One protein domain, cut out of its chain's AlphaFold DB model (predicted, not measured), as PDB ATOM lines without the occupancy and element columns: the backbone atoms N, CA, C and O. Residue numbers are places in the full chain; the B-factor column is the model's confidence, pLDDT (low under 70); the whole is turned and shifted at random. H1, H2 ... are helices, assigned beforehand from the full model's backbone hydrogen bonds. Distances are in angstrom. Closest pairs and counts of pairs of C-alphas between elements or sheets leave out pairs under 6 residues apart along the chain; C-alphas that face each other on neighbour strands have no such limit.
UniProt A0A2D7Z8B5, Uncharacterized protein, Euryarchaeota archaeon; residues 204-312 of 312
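AT A GLANCE: This is residues 204 to 312 of the 312 residues of an uncharacterized protein of Euryarchaeota archaeon (UniProt A0A2D7Z8B5). A compact body of five helices has H3 in its middle: the hairpin of H1 and H2 packs on one side of H3, which crosses both of its helices steeply, and the hairpin of H4 and H5 packs on the other side. H1, the longest helix, runs along much of the body's length, and the long link of residues 245 to 264 loops out at the end of the body where H1 begins. The printed part has 109 residues with five named helices, H1 to H5 in that order along the chain, and no named strand; its class is all helix. It is compact, with a radius of gyration of the C-alphas of 12.9 A, and its C-alphas span 36 by 28 by 22 A along their three main axes.

IN THESE COORDINATES: H1 is residues 204 to 225, 31.5 A from first to last C-alpha; it begins at C-alpha 204 at (308.220, 170.550, 254.336) and ends at C-alpha 225 at (318.139, 175.065, 283.869). After a tight link of 2 residues comes H2, residues 228 to 244, 24.2 A long. A long link of 20 residues leads to H3, residues 265 to 279, 20.8 A long, which begins at C-alpha 265 at (309.390, 177.380, 263.701). A tight link of 4 residues follows, then H4, residues 284 to 293, 14.5 A long. After a short link of 6 residues comes H5, residues 300 to 311, 16.3 A long, which ends at C-alpha 311 at (299.464, 175.386, 284.668).

HOW THE PARTS SIT: H3 is the hub and touches the four other helices; its centre is the nearest to the mean of the C-alphas, 2.3 A from it. H3 and H2 touch at a steep tilt of 67 degrees, opposite ways, with the C-alphas of Gln 238 and Thr 273 closest at 5.0 A. H3 touches H1 with its residues 265 to 270 alone, at a steep tilt of 50 degrees, the same way; the closest C-alphas are those of Leu 211 and Pro 265, 5.1 A apart. H1 and H2 form a helical hairpin at a shallow tilt of 28 degrees; residues 215 to 223 of H1 touch residues 231 to 235 of H2, with the C-alphas of Leu 222 and Ala 231 closest at 5.4 A. H3, H4 and H5 form an up and down bundle, each helix running against the one before it in the chain. H3 and H4, a hairpin at a shallow tilt of 27 degrees, only just touch, with 3 pairs of C-alphas within 8 A; the closest are those of Val 274 and Val 287, 6.5 A apart. H4 and H5 are a hairpin too, at a shallow tilt of 24 degrees, and the C-alphas of Phe 284 and Arg 307 come closest at 6.4 A. H3 and H5 touch at a shallow tilt of 27 degrees, the same way, with the C-alphas of Ser 278 and Phe 311 closest at 6.1 A. H1 touches H4 with residues 221 to 225 alone, only just about perpendicular at 73 degrees; the closest C-alphas are those of Phe 221 and Leu 290, 6.8 A apart. H1 and H5, H2 and H4, and H2 and H5 are apart. In H2, H3 and H4 every O i to N i+4 pair is within hydrogen-bond range; in H1 it is 17 of 18 and in H5 6 of 8.

THE WHOLE: The two C-alphas farthest apart are those of Gly 252 and Asp 312, at 36.8 A. The printed part has no cut and ends at residue 312, the chain's last residue. The link from H2 to H3 is long, and its C-alphas lie 10 to 21 A from the mean of all C-alphas. The mean pLDDT of the printed part is 90.2, with H5 at 85, and no printed residue is under 70.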
ATOM      1  N   THR A 204     308.200 171.530 253.243       85.88
ATOM      2  CA  THR A 204     308.220 170.550 254.336       85.88
ATOM      3  C   THR A 204     309.643 170.350 254.848       85.88
ATOM      4  O   THR A 204     309.895 170.439 256.048       85.88
ATOM      5  N   THR A 205     310.608 170.190 253.945       85.19
ATOM      6  CA  THR A 205     312.038 170.089 254.274       85.19
ATOM      7  C   THR A 205     312.556 171.343 254.990       85.19
ATOM      8  O   THR A 205     313.265 171.243 255.997       85.19
ATOM      9  N   MET A 206     312.152 172.533 254.535       83.38
ATOM     10  CA  MET A 206     312.466 173.797 255.215       83.38
ATOM     11  C   MET A 206     311.851 173.867 256.616       83.38
ATOM     12  O   MET A 206     312.506 174.316 257.562       83.38
ATOM     13  N   ARG A 207     310.604 173.402 256.771       88.56
ATOM     14  CA  ARG A 207     309.907 173.356 258.060       88.56
ATOM     15  C   ARG A 207     310.600 172.415 259.043       88.56
ATOM     16  O   ARG A 207     310.894 172.843 260.158       88.56
ATOM     17  N   ILE A 208     310.939 171.203 258.599       90.44
ATOM     18  CA  ILE A 208     311.693 170.197 259.362       90.44
ATOM     19  C   ILE A 208     313.020 170.782 259.848       90.44
ATOM     20  O   ILE A 208     313.332 170.705 261.038       90.44
ATOM     21  N   ARG A 209     313.805 171.401 258.954       88.19
ATOM     22  CA  ARG A 209     315.098 172.001 259.322       88.19
ATOM     23  C   ARG A 209     314.925 173.103 260.365       88.19
ATOM     24  O   ARG A 209     315.679 173.139 261.335       88.19
ATOM     25  N   GLY A 210     313.939 173.979 260.175       88.06
ATOM     26  CA  GLY A 210     313.640 175.064 261.106       88.06
ATOM     27  C   GLY A 210     313.254 174.557 262.494       88.06
ATOM     28  O   GLY A 210     313.806 175.026 263.484       88.06
ATOM     29  N   LEU A 211     312.348 173.578 262.575       91.81
ATOM     30  CA  LEU A 211     311.918 172.996 263.850       91.81
ATOM     31  C   LEU A 211     313.065 172.273 264.560       91.81
ATOM     32  O   LEU A 211     313.267 172.497 265.747       91.81
ATOM     33  N   ASN A 212     313.858 171.476 263.840       92.62
ATOM     34  CA  ASN A 212     315.018 170.795 264.420       92.62
ATOM     35  C   ASN A 212     316.044 171.786 264.985       92.62
ATOM     36  O   ASN A 212     316.515 171.608 266.107       92.62
ATOM     37  N   ALA A 213     316.370 172.844 264.236       88.56
ATOM     38  CA  ALA A 213     317.328 173.851 264.683       88.56
ATOM     39  C   ALA A 213     316.844 174.585 265.946       88.56
ATOM     40  O   ALA A 213     317.619 174.770 266.883       88.56
ATOM     41  N   GLU A 214     315.572 174.981 265.995       89.75
ATOM     42  CA  GLU A 214     315.007 175.692 267.148       89.75
ATOM     43  C   GLU A 214     314.839 174.773 268.368       89.75
ATOM     44  O   GLU A 214     315.195 175.168 269.478       89.75
ATOM     45  N   SER A 215     314.393 173.528 268.180       93.94
ATOM     46  CA  SER A 215     314.326 172.535 269.260       93.94
ATOM     47  C   SER A 215     315.705 172.228 269.847       93.94
ATOM     48  O   SER A 215     315.839 172.115 271.063       93.94
ATOM     49  N   GLU A 216     316.748 172.161 269.017       92.81
ATOM     50  CA  GLU A 216     318.120 171.962 269.490       92.81
ATOM     51  C   GLU A 216     318.618 173.149 270.324       92.81
ATOM     52  O   GLU A 216     319.208 172.966 271.390       92.81
ATOM     53  N   VAL A 217     318.331 174.374 269.883       90.69
ATOM     54  CA  VAL A 217     318.656 175.588 270.643       90.69
ATOM     55  C   VAL A 217     317.924 175.600 271.987       90.69
ATOM     56  O   VAL A 217     318.539 175.865 273.019       90.69
ATOM     57  N   ILE A 218     316.629 175.276 272.004       94.06
ATOM     58  CA  ILE A 218     315.848 175.205 273.243       94.06
ATOM     59  C   ILE A 218     316.416 174.132 274.178       94.06
ATOM     60  O   ILE A 218     316.597 174.405 275.363       94.06
ATOM     61  N   ARG A 219     316.784 172.954 273.663       94.12
ATOM     62  CA  ARG A 219     317.421 171.879 274.439       94.12
ATOM     63  C   ARG A 219     318.718 172.330 275.106       94.12
ATOM     64  O   ARG A 219     318.967 171.982 276.260       94.12
ATOM     65  N   GLN A 220     319.530 173.140 274.428       93.19
ATOM     66  CA  GLN A 220     320.743 173.717 275.017       93.19
ATOM     67  C   GLN A 220     320.434 174.646 276.197       93.19
ATOM     68  O   GLN A 220     321.141 174.591 277.201       93.19
ATOM     69  N   PHE A 221     319.378 175.460 276.114       93.50
ATOM     70  CA  PHE A 221     318.937 176.293 277.239       93.50
ATOM     71  C   PHE A 221     318.287 175.473 278.357       93.50
ATOM     72  O   PHE A 221     318.536 175.740 279.528       93.50
ATOM     73  N   LEU A 222     317.528 174.426 278.028       94.75
ATOM     74  CA  LEU A 222     316.978 173.500 279.020       94.75
ATOM     75  C   LEU A 222     318.085 172.817 279.831       94.75
ATOM     76  O   LEU A 222     317.954 172.718 281.045       94.75
ATOM     77  N   ASN A 223     319.197 172.426 279.201       94.06
ATOM     78  CA  ASN A 223     320.364 171.860 279.893       94.06
ATOM     79  C   ASN A 223     321.070 172.849 280.842       94.06
ATOM     80  O   ASN A 223     321.883 172.423 281.658       94.06
ATOM     81  N   GLN A 224     320.809 174.156 280.731       93.44
ATOM     82  CA  GLN A 224     321.319 175.154 281.682       93.44
ATOM     83  C   GLN A 224     320.436 175.253 282.931       93.44
ATOM     84  O   GLN A 224     320.939 175.595 283.997       93.44
ATOM     85  N   ILE A 225     319.140 174.955 282.796       94.50
ATOM     86  CA  ILE A 225     318.139 175.065 283.869       94.50
ATOM     87  C   ILE A 225     317.964 173.724 284.597       94.50
ATOM     88  O   ILE A 225     317.769 173.685 285.809       94.50
ATOM     89  N   PHE A 226     318.039 172.611 283.865       95.06
ATOM     90  CA  PHE A 226     317.706 171.277 284.356       95.06
ATOM     91  C   PHE A 226     318.854 170.278 284.179       95.06
ATOM     92  O   PHE A 226     319.656 170.404 283.250       95.06
ATOM     93  N   PRO A 227     318.899 169.212 285.002       94.94
ATOM     94  CA  PRO A 227     319.755 168.062 284.745       94.94
ATOM     95  C   PRO A 227     319.462 167.428 283.379       94.94
ATOM     96  O   PRO A 227     318.308 167.362 282.946       94.94
ATOM     97  N   ILE A 228     320.501 166.871 282.748       93.19
ATOM     98  CA  ILE A 228     320.432 166.272 281.403       93.19
ATOM     99  C   ILE A 228     319.230 165.319 281.225       93.19
ATOM    100  O   ILE A 228     318.508 165.486 280.243       93.19
ATOM    101  N   PRO A 229     318.937 164.367 282.142       95.75
ATOM    102  CA  PRO A 229     317.811 163.448 281.951       95.75
ATOM    103  C   PRO A 229     316.456 164.160 281.849       95.75
ATOM    104  O   PRO A 229     315.603 163.773 281.056       95.75
ATOM    105  N   GLN A 230     316.268 165.233 282.619       94.81
ATOM    106  CA  GLN A 230     315.029 166.001 282.616       94.81
ATOM    107  C   GLN A 230     314.912 166.862 281.353       94.81
ATOM    108  O   GLN A 230     313.849 166.902 280.740       94.81
ATOM    109  N   ALA A 231     316.004 167.492 280.909       95.44
ATOM    110  CA  ALA A 231     316.028 168.251 279.658       95.44
ATOM    111  C   ALA A 231     315.748 167.366 278.426       95.44
ATOM    112  O   ALA A 231     315.030 167.784 277.512       95.44
ATOM    113  N   VAL A 232     316.266 166.130 278.416       96.19
ATOM    114  CA  VAL A 232     315.968 165.128 277.379       96.19
ATOM    115  C   VAL A 232     314.485 164.768 277.389       96.19
ATOM    116  O   VAL A 232     313.844 164.869 276.346       96.19
ATOM    117  N   LEU A 233     313.913 164.463 278.557       97.25
ATOM    118  CA  LEU A 233     312.495 164.115 278.681       97.25
ATOM    119  C   LEU A 233     311.562 165.238 278.191       97.25
ATOM    120  O   LEU A 233     310.577 164.975 277.496       97.25
ATOM    121  N   ILE A 234     311.883 166.499 278.511       97.44
ATOM    122  CA  ILE A 234     311.148 167.669 278.002       97.44
ATOM    123  C   ILE A 234     311.249 167.739 276.475       97.44
ATOM    124  O   ILE A 234     310.237 167.943 275.810       97.44
ATOM    125  N   SER A 235     312.447 167.545 275.917       96.25
ATOM    126  CA  SER A 235     312.691 167.624 274.470       96.25
ATOM    127  C   SER A 235     311.964 166.515 273.700       96.25
ATOM    128  O   SER A 235     311.354 166.772 272.667       96.25
ATOM    129  N   GLU A 236     311.963 165.283 274.210       96.94
ATOM    130  CA  GLU A 236     311.220 164.167 273.608       96.94
ATOM    131  C   GLU A 236     309.706 164.414 273.646       96.94
ATOM    132  O   GLU A 236     309.007 164.226 272.647       96.94
ATOM    133  N   THR A 237     309.201 164.913 274.778       97.19
ATOM    134  CA  THR A 237     307.784 165.270 274.943       97.19
ATOM    135  C   THR A 237     307.387 166.414 274.008       97.19
ATOM    136  O   THR A 237     306.326 166.367 273.387       97.19
ATOM    137  N   GLN A 238     308.252 167.417 273.844       97.38
ATOM    138  CA  GLN A 238     308.072 168.519 272.902       97.38
ATOM    139  C   GLN A 238     307.960 168.013 271.456       97.38
ATOM    140  O   GLN A 238     307.044 168.414 270.737       97.38
ATOM    141  N   ILE A 239     308.878 167.139 271.026       95.81
ATOM    142  CA  ILE A 239     308.872 166.566 269.671       95.81
ATOM    143  C   ILE A 239     307.583 165.779 269.439       95.81
ATOM    144  O   ILE A 239     306.949 165.938 268.395       95.81
ATOM    145  N   ARG A 240     307.155 164.982 270.425       96.06
ATOM    146  CA  ARG A 240     305.875 164.270 270.370       96.06
ATOM    147  C   ARG A 240     304.703 165.238 270.182       96.06
ATOM    148  O   ARG A 240     303.938 165.060 269.247       96.06
ATOM    149  N   ILE A 241     304.611 166.303 270.985       95.75
ATOM    150  CA  ILE A 241     303.537 167.311 270.877       95.75
ATOM    151  C   ILE A 241     303.515 167.979 269.496       95.75
ATOM    152  O   ILE A 241     302.436 168.192 268.942       95.75
ATOM    153  N   LEU A 242     304.682 168.313 268.932       94.56
ATOM    154  CA  LEU A 242     304.773 168.882 267.583       94.56
ATOM    155  C   LEU A 242     304.195 167.917 266.542       94.56
ATOM    156  O   LEU A 242     303.318 168.312 265.772       94.56
ATOM    157  N   ARG A 243     304.638 166.656 266.560       93.88
ATOM    158  CA  ARG A 243     304.198 165.630 265.601       93.88
ATOM    159  C   ARG A 243     302.715 165.297 265.755       93.88
ATOM    160  O   ARG A 243     301.999 165.287 264.759       93.88
ATOM    161  N   ASP A 244     302.229 165.139 266.984       93.31
ATOM    162  CA  ASP A 244     300.807 164.909 267.283       93.31
ATOM    163  C   ASP A 244     299.930 166.089 266.828       93.31
ATOM    164  O   ASP A 244     298.766 165.920 266.468       93.31
ATOM    165  N   SER A 245     300.501 167.297 266.796       92.06
ATOM    166  CA  SER A 245     299.850 168.507 266.286       92.06
ATOM    167  C   SER A 245     299.960 168.672 264.766       92.06
ATOM    168  O   SER A 245     299.558 169.720 264.260       92.06
ATOM    169  N   GLY A 246     300.503 167.689 264.041       89.50
ATOM    170  CA  GLY A 246     300.621 167.689 262.581       89.50
ATOM    171  C   GLY A 246     301.871 168.370 262.013       89.50
ATOM    172  O   GLY A 246     301.935 168.585 260.804       89.50
ATOM    173  N   GLU A 247     302.859 168.732 262.840       92.88
ATOM    174  CA  GLU A 247     304.126 169.295 262.355       92.88
ATOM    175  C   GLU A 247     305.097 168.205 261.870       92.88
ATOM    176  O   GLU A 247     305.285 167.202 262.563       92.88
ATOM    177  N   PRO A 248     305.790 168.417 260.737       91.00
ATOM    178  CA  PRO A 248     306.794 167.494 260.244       91.00
ATOM    179  C   PRO A 248     308.101 167.712 261.014       91.00
ATOM    180  O   PRO A 248     308.645 168.821 261.032       91.00
ATOM    181  N   PHE A 249     308.627 166.664 261.650       90.25
ATOM    182  CA  PHE A 249     309.866 166.760 262.434       90.25
ATOM    183  C   PHE A 249     310.992 165.882 261.880       90.25
ATOM    184  O   PHE A 249     312.160 166.267 261.945       90.25
ATOM    185  N   TYR A 250     310.657 164.735 261.289       89.81
ATOM    186  CA  TYR A 250     311.603 163.848 260.616       89.81
ATOM    187  C   TYR A 250     311.415 163.863 259.099       89.81
ATOM    188  O   TYR A 250     310.349 164.195 258.581       89.81
ATOM    189  N   HIS A 251     312.462 163.480 258.363       83.69
ATOM    190  CA  HIS A 251     312.351 163.287 256.918       83.69
ATOM    191  C   HIS A 251     311.314 162.204 256.601       83.69
ATOM    192  O   HIS A 251     311.413 161.087 257.104       83.69
ATOM    193  N   GLY A 252     310.345 162.548 255.752       80.88
ATOM    194  CA  GLY A 252     309.223 161.677 255.395       80.88
ATOM    195  C   GLY A 252     307.958 161.890 256.231       80.88
ATOM    196  O   GLY A 252     306.937 161.302 255.888       80.88
ATOM    197  N   ASP A 253     307.987 162.730 257.273       84.81
ATOM    198  CA  ASP A 253     306.759 163.142 257.961       84.81
ATOM    199  C   ASP A 253     305.878 163.991 257.018       84.81
ATOM    200  O   ASP A 253     306.367 164.890 256.326       84.81
ATOM    201  N   GLU A 254     304.568 163.738 257.024       84.00
ATOM    202  CA  GLU A 254     303.588 164.564 256.316       84.00
ATOM    203  C   GLU A 254     303.289 165.847 257.102       84.00
ATOM    204  O   GLU A 254     303.033 165.812 258.310       84.00
ATOM    205  N   TRP A 255     303.283 166.992 256.413       88.00
ATOM    206  CA  TRP A 255     302.899 168.260 257.028       88.00
ATOM    207  C   TRP A 255     301.385 168.440 256.991       88.00
ATOM    208  O   TRP A 255     300.804 168.740 255.947       88.00
ATOM    209  N   ASN A 256     300.755 168.291 258.152       85.25
ATOM    210  CA  ASN A 256     299.317 168.409 258.307       85.25
ATOM    211  C   ASN A 256     298.913 169.776 258.876       85.25
ATOM    212  O   ASN A 256     299.640 170.422 259.636       85.25
ATOM    213  N   ASN A 257     297.704 170.217 258.520       81.19
ATOM    214  CA  ASN A 257     297.105 171.417 259.095       81.19
ATOM    215  C   ASN A 257     296.681 171.135 260.537       81.19
ATOM    216  O   ASN A 257     295.640 170.532 260.787       81.19
ATOM    217  N   GLY A 258     297.472 171.615 261.480       81.94
ATOM    218  CA  GLY A 258     297.198 171.544 262.899       81.94
ATOM    219  C   GLY A 258     297.559 172.836 263.616       81.94
ATOM    220  O   GLY A 258     297.459 173.941 263.077       81.94
ATOM    221  N   ARG A 259     297.895 172.719 264.898       85.38
ATOM    222  CA  ARG A 259     297.885 173.873 265.806       85.38
ATOM    223  C   ARG A 259     299.025 174.860 265.558       85.38
ATOM    224  O   ARG A 259     298.822 176.065 265.699       85.38
ATOM    225  N   PHE A 260     300.204 174.358 265.208       88.31
ATOM    226  CA  PHE A 260     301.418 175.165 265.070       88.31
ATOM    227  C   PHE A 260     301.740 175.548 263.616       88.31
ATOM    228  O   PHE A 260     302.655 176.337 263.377       88.31
ATOM    229  N   THR A 261     300.955 175.065 262.649       81.62
ATOM    230  CA  THR A 261     301.259 175.117 261.206       81.62
ATOM    231  C   THR A 261     301.400 176.548 260.687       81.62
ATOM    232  O   THR A 261     302.243 176.840 259.843       81.62
ATOM    233  N   ASN A 262     300.609 177.470 261.245       81.94
ATOM    234  CA  ASN A 262     300.634 178.898 260.907       81.94
ATOM    235  C   ASN A 262     301.674 179.700 261.706       81.94
ATOM    236  O   ASN A 262     301.814 180.913 261.523       81.94
ATOM    237  N   GLU A 263     302.381 179.057 262.630       85.06
ATOM    238  CA  GLU A 263     303.407 179.686 263.446       85.06
ATOM    239  C   GLU A 263     304.780 179.543 262.805       85.06
ATOM    240  O   GLU A 263     305.056 178.607 262.059       85.06
ATOM    241  N   THR A 264     305.678 180.474 263.107       84.81
ATOM    242  CA  THR A 264     307.086 180.345 262.729       84.81
ATOM    243  C   THR A 264     307.750 179.219 263.542       84.81
ATOM    244  O   THR A 264     307.288 178.943 264.653       84.81
ATOM    245  N   PRO A 265     308.797 178.540 263.025       88.56
ATOM    246  CA  PRO A 265     309.390 177.380 263.701       88.56
ATOM    247  C   PRO A 265     309.861 177.663 265.133       88.56
ATOM    248  O   PRO A 265     309.657 176.839 266.014       88.56
ATOM    249  N   ASP A 266     310.402 178.859 265.384       88.00
ATOM    250  CA  ASP A 266     310.796 179.351 266.712       88.00
ATOM    251  C   ASP A 266     309.609 179.389 267.686       88.00
ATOM    252  O   ASP A 266     309.710 178.951 268.831       88.00
ATOM    253  N   LYS A 267     308.450 179.873 267.230       90.38
ATOM    254  CA  LYS A 267     307.231 179.945 268.043       90.38
ATOM    255  C   LYS A 267     306.614 178.582 268.288       90.38
ATOM    256  O   LYS A 267     306.250 178.293 269.424       90.38
ATOM    257  N   ALA A 268     306.527 177.772 267.236       92.81
ATOM    258  CA  ALA A 268     306.024 176.410 267.306       92.81
ATOM    259  C   ALA A 268     306.853 175.580 268.293       92.81
ATOM    260  O   ALA A 268     306.295 175.029 269.238       92.81
ATOM    261  N   ALA A 269     308.180 175.574 268.122       94.38
ATOM    262  CA  ALA A 269     309.102 174.849 268.985       94.38
ATOM    263  C   ALA A 269     309.024 175.340 270.435       94.38
ATOM    264  O   ALA A 269     308.914 174.526 271.345       94.38
ATOM    265  N   PHE A 270     309.012 176.654 270.675       95.19
ATOM    266  CA  PHE A 270     308.954 177.170 272.042       95.19
ATOM    267  C   PHE A 270     307.623 176.858 272.732       95.19
ATOM    268  O   PHE A 270     307.606 176.422 273.879       95.19
ATOM    269  N   MET A 271     306.492 177.066 272.052       95.12
ATOM    270  CA  MET A 271     305.181 176.809 272.653       95.12
ATOM    271  C   MET A 271     304.937 175.318 272.896       95.12
ATOM    272  O   MET A 271     304.344 174.979 273.919       95.12
ATOM    273  N   SER A 272     305.436 174.428 272.032       95.94
ATOM    274  CA  SER A 272     305.392 172.991 272.302       95.94
ATOM    275  C   SER A 272     306.287 172.598 273.483       95.94
ATOM    276  O   SER A 272     305.916 171.705 274.239       95.94
ATOM    277  N   THR A 273     307.406 173.297 273.727       97.00
ATOM    278  CA  THR A 273     308.209 173.104 274.949       97.00
ATOM    279  C   THR A 273     307.443 173.539 276.193       97.00
ATOM    280  O   THR A 273     307.450 172.825 277.190       97.00
ATOM    281  N   VAL A 274     306.749 174.681 276.147       96.25
ATOM    282  CA  VAL A 274     305.911 175.143 277.269       96.25
ATOM    283  C   VAL A 274     304.831 174.111 277.604       96.25
ATOM    284  O   VAL A 274     304.584 173.832 278.776       96.25
ATOM    285  N   GLU A 275     304.217 173.506 276.589       95.75
ATOM    286  CA  GLU A 275     303.235 172.432 276.770       95.75
ATOM    287  C   GLU A 275     303.860 171.143 277.298       95.75
ATOM    288  O   GLU A 275     303.293 170.524 278.194       95.75
ATOM    289  N   ALA A 276     305.049 170.772 276.820       96.94
ATOM    290  CA  ALA A 276     305.798 169.640 277.356       96.94
ATOM    291  C   ALA A 276     306.122 169.831 278.844       96.94
ATOM    292  O   ALA A 276     305.935 168.918 279.643       96.94
ATOM    293  N   MET A 277     306.557 171.032 279.233       97.06
ATOM    294  CA  MET A 277     306.843 171.370 280.627       97.06
ATOM    295  C   MET A 277     305.585 171.274 281.501       97.06
ATOM    296  O   MET A 277     305.649 170.697 282.583       97.06
ATOM    297  N   SER A 278     304.438 171.755 281.012       96.38
ATOM    298  CA  SER A 278     303.140 171.585 281.685       96.38
ATOM    299  C   SER A 278     302.759 170.105 281.843       96.38
ATOM    300  O   SER A 278     302.469 169.675 282.957       96.38
ATOM    301  N   GLN A 279     302.846 169.296 280.775       96.06
ATOM    302  CA  GLN A 279     302.529 167.857 280.825       96.06
ATOM    303  C   GLN A 279     303.410 167.083 281.815       96.06
ATOM    304  O   GLN A 279     302.966 166.095 282.394       96.06
ATOM    305  N   LEU A 280     304.653 167.528 282.011       95.62
ATOM    306  CA  LEU A 280     305.610 166.929 282.942       95.62
ATOM    307  C   LEU A 280     305.517 167.505 284.368       95.62
ATOM    308  O   LEU A 280     306.336 167.155 285.216       95.62
ATOM    309  N   GLY A 281     304.552 168.391 284.642       92.94
ATOM    310  CA  GLY A 281     304.357 168.999 285.962       92.94
ATOM    311  C   GLY A 281     305.465 169.973 286.373       92.94
ATOM    312  O   GLY A 281     305.664 170.220 287.561       92.94
ATOM    313  N   ILE A 282     306.214 170.519 285.412       94.44
ATOM    314  CA  ILE A 282     307.265 171.504 285.676       94.44
ATOM    315  C   ILE A 282     306.607 172.847 286.014       94.44
ATOM    316  O   ILE A 282     305.684 173.267 285.318       94.44
ATOM    317  N   PRO A 283     307.057 173.560 287.060       93.25
ATOM    318  CA  PRO A 283     306.439 174.815 287.454       93.25
ATOM    319  C   PRO A 283     306.610 175.902 286.388       93.25
ATOM    320  O   PRO A 283     307.645 176.013 285.725       93.25
ATOM    321  N   PHE A 284     305.610 176.781 286.289       93.19
ATOM    322  CA  PHE A 284     305.624 177.897 285.342       93.19
ATOM    323  C   PHE A 284     306.816 178.853 285.542       93.19
ATOM    324  O   PHE A 284     307.282 179.456 284.582       93.19
ATOM    325  N   SER A 285     307.373 178.952 286.755       93.25
ATOM    326  CA  SER A 285     308.578 179.753 287.014       93.25
ATOM    327  C   SER A 285     309.766 179.336 286.141       93.25
ATOM    328  O   SER A 285     310.509 180.189 285.669       93.25
ATOM    329  N   SER A 286     309.915 178.039 285.853       93.56
ATOM    330  CA  SER A 286     310.978 177.552 284.968       93.56
ATOM    331  C   SER A 286     310.713 177.880 283.496       93.56
ATOM    332  O   SER A 286     311.650 178.020 282.716       93.56
ATOM    333  N   VAL A 287     309.444 178.040 283.099       93.38
ATOM    334  CA  VAL A 287     309.087 178.556 281.768       93.38
ATOM    335  C   VAL A 287     309.486 180.026 281.644       93.38
ATOM    336  O   VAL A 287     310.002 180.439 280.605       93.38
ATOM    337  N   GLU A 288     309.271 180.821 282.696       92.06
ATOM    338  CA  GLU A 288     309.699 182.225 282.728       92.06
ATOM    339  C   GLU A 288     311.224 182.352 282.661       92.06
ATOM    340  O   GLU A 288     311.732 183.194 281.920       92.06
ATOM    341  N   GLU A 289     311.947 181.477 283.362       93.31
ATOM    342  CA  GLU A 289     313.406 181.388 283.295       93.31
ATOM    343  C   GLU A 289     313.892 181.017 281.885       93.31
ATOM    344  O   GLU A 289     314.719 181.730 281.308       93.31
ATOM    345  N   LEU A 290     313.306 179.981 281.271       93.06
ATOM    346  CA  LEU A 290     313.608 179.588 279.892       93.06
ATOM    347  C   LEU A 290     313.346 180.729 278.904       93.06
ATOM    348  O   LEU A 290     314.170 180.987 278.028       93.06
ATOM    349  N   TYR A 291     312.228 181.445 279.048       91.38
ATOM    350  CA  TYR A 291     311.915 182.597 278.201       91.38
ATOM    351  C   TYR A 291     312.896 183.760 278.413       91.38
ATOM    352  O   TYR A 291     313.213 184.476 277.465       91.38
ATOM    353  N   GLY A 292     313.393 183.949 279.638       86.44
ATOM    354  CA  GLY A 292     314.432 184.931 279.946       86.44
ATOM    355  C   GLY A 292     315.750 184.639 279.223       86.44
ATOM    356  O   GLY A 292     316.368 185.558 278.684       86.44
ATOM    357  N   LEU A 293     316.152 183.365 279.158       87.00
ATOM    358  CA  LEU A 293     317.356 182.927 278.441       87.00
ATOM    359  C   LEU A 293     317.166 182.920 276.916       87.00
ATOM    360  O   LEU A 293     318.071 183.308 276.169       87.00
ATOM    361  N   HIS A 294     315.984 182.508 276.453       86.81
ATOM    362  CA  HIS A 294     315.639 182.383 275.041       86.81
ATOM    363  C   HIS A 294     314.351 183.147 274.686       86.81
ATOM    364  O   HIS A 294     313.297 182.545 274.455       86.81
ATOM    365  N   PRO A 295     314.408 184.488 274.609       83.50
ATOM    366  CA  PRO A 295     313.235 185.281 274.282       83.50
ATOM    367  C   PRO A 295     312.858 185.105 272.810       83.50
ATOM    368  O   PRO A 295     313.568 185.544 271.899       83.50
ATOM    369  N   VAL A 296     311.689 184.509 272.574       83.12
ATOM    370  CA  VAL A 296     311.113 184.376 271.231       83.12
ATOM    371  C   VAL A 296     310.197 185.555 270.929       83.12
ATOM    372  O   VAL A 296     309.298 185.924 271.697       83.12
ATOM    373  N   ARG A 297     310.413 186.179 269.771       72.56
ATOM    374  CA  ARG A 297     309.763 187.446 269.433       72.56
ATOM    375  C   ARG A 297     308.244 187.295 269.317       72.56
ATOM    376  O   ARG A 297     307.727 186.522 268.515       72.56
ATOM    377  N   GLY A 298     307.517 188.134 270.053       77.06
ATOM    378  CA  GLY A 298     306.052 188.160 270.028       77.06
ATOM    379  C   GLY A 298     305.390 187.051 270.849       77.06
ATOM    380  O   GLY A 298     304.167 186.945 270.805       77.06
ATOM    381  N   LEU A 299     306.157 186.258 271.608       84.44
ATOM    382  CA  LEU A 299     305.602 185.264 272.529       84.44
ATOM    383  C   LEU A 299     305.394 185.779 273.952       84.44
ATOM    384  O   LEU A 299     304.629 185.156 274.676       84.44
ATOM    385  N   GLN A 300     305.969 186.918 274.352       82.44
ATOM    386  CA  GLN A 300     305.893 187.419 275.736       82.44
ATOM    387  C   GLN A 300     304.475 187.371 276.332       82.44
ATOM    388  O   GLN A 300     304.255 186.814 277.405       82.44
ATOM    389  N   THR A 301     303.490 187.927 275.623       84.12
ATOM    390  CA  THR A 301     302.093 187.942 276.080       84.12
ATOM    391  C   THR A 301     301.478 186.544 276.086       84.12
ATOM    392  O   THR A 301     300.652 186.242 276.943       84.12
ATOM    393  N   ARG A 302     301.864 185.683 275.140       85.25
ATOM    394  CA  ARG A 302     301.336 184.322 275.014       85.25
ATOM    395  C   ARG A 302     301.881 183.396 276.099       85.25
ATOM    396  O   ARG A 302     301.092 182.677 276.692       85.25
ATOM    397  N   VAL A 303     303.171 183.492 276.411       87.25
ATOM    398  CA  VAL A 303     303.809 182.793 277.536       87.25
ATOM    399  C   VAL A 303     303.152 183.214 278.847       87.25
ATOM    400  O   VAL A 303     302.723 182.376 279.624       87.25
ATOM    401  N   LYS A 304     302.928 184.515 279.067       86.69
ATOM    402  CA  LYS A 304     302.196 184.968 280.264       86.69
ATOM    403  C   LYS A 304     300.775 184.400 280.351       86.69
ATOM    404  O   LYS A 304     300.314 184.073 281.439       86.69
ATOM    405  N   ARG A 305     300.073 184.284 279.219       86.50
ATOM    406  CA  ARG A 305     298.726 183.688 279.166       86.50
ATOM    407  C   ARG A 305     298.739 182.179 279.384       86.50
ATOM    408  O   ARG A 305     297.760 181.665 279.916       86.50
ATOM    409  N   SER A 306     299.816 181.489 279.004       85.88
ATOM    410  CA  SER A 306     299.884 180.034 279.118       85.88
ATOM    411  C   SER A 306     299.883 179.555 280.564       85.88
ATOM    412  O   SER A 306     299.411 178.451 280.807       85.88
ATOM    413  N   ARG A 307     300.302 180.397 281.522       87.00
ATOM    414  CA  ARG A 307     300.151 180.143 282.962       87.00
ATOM    415  C   ARG A 307     298.731 179.695 283.310       87.00
ATOM    416  O   ARG A 307     298.547 178.596 283.803       87.00
ATOM    417  N   LYS A 308     297.733 180.504 282.940       81.12
ATOM    418  CA  LYS A 308     296.328 180.240 283.271       81.12
ATOM    419  C   LYS A 308     295.704 179.102 282.460       81.12
ATOM    420  O   LYS A 308     294.714 178.528 282.880       81.12
ATOM    421  N   SER A 309     296.205 178.833 281.254       84.06
ATOM    422  CA  SER A 309     295.588 177.836 280.369       84.06
ATOM    423  C   SER A 309     296.193 176.438 280.477       84.06
ATOM    424  O   SER A 309     295.584 175.504 279.973       84.06
ATOM    425  N   LEU A 310     297.412 176.308 281.014       82.38
ATOM    426  CA  LEU A 310     298.166 175.047 281.037       82.38
ATOM    427  C   LEU A 310     298.715 174.671 282.422       82.38
ATOM    428  O   LEU A 310     299.106 173.522 282.602       82.38
ATOM    429  N   PHE A 311     298.827 175.614 283.362       85.50
ATOM    430  CA  PHE A 311     299.464 175.386 284.668       85.50
ATOM    431  C   PHE A 311     298.538 175.673 285.863       85.50
ATOM    432  O   PHE A 311     298.943 175.405 286.992       85.50
ATOM    433  N   ASP A 312     297.331 176.191 285.609       76.62
ATOM    434  CA  ASP A 312     296.228 176.344 286.570       76.62
ATOM    435  C   ASP A 312     295.129 175.323 286.225       76.62
ATOM    436  O   ASP A 312     294.536 174.750 287.166       76.62
TER     437      ASP A 312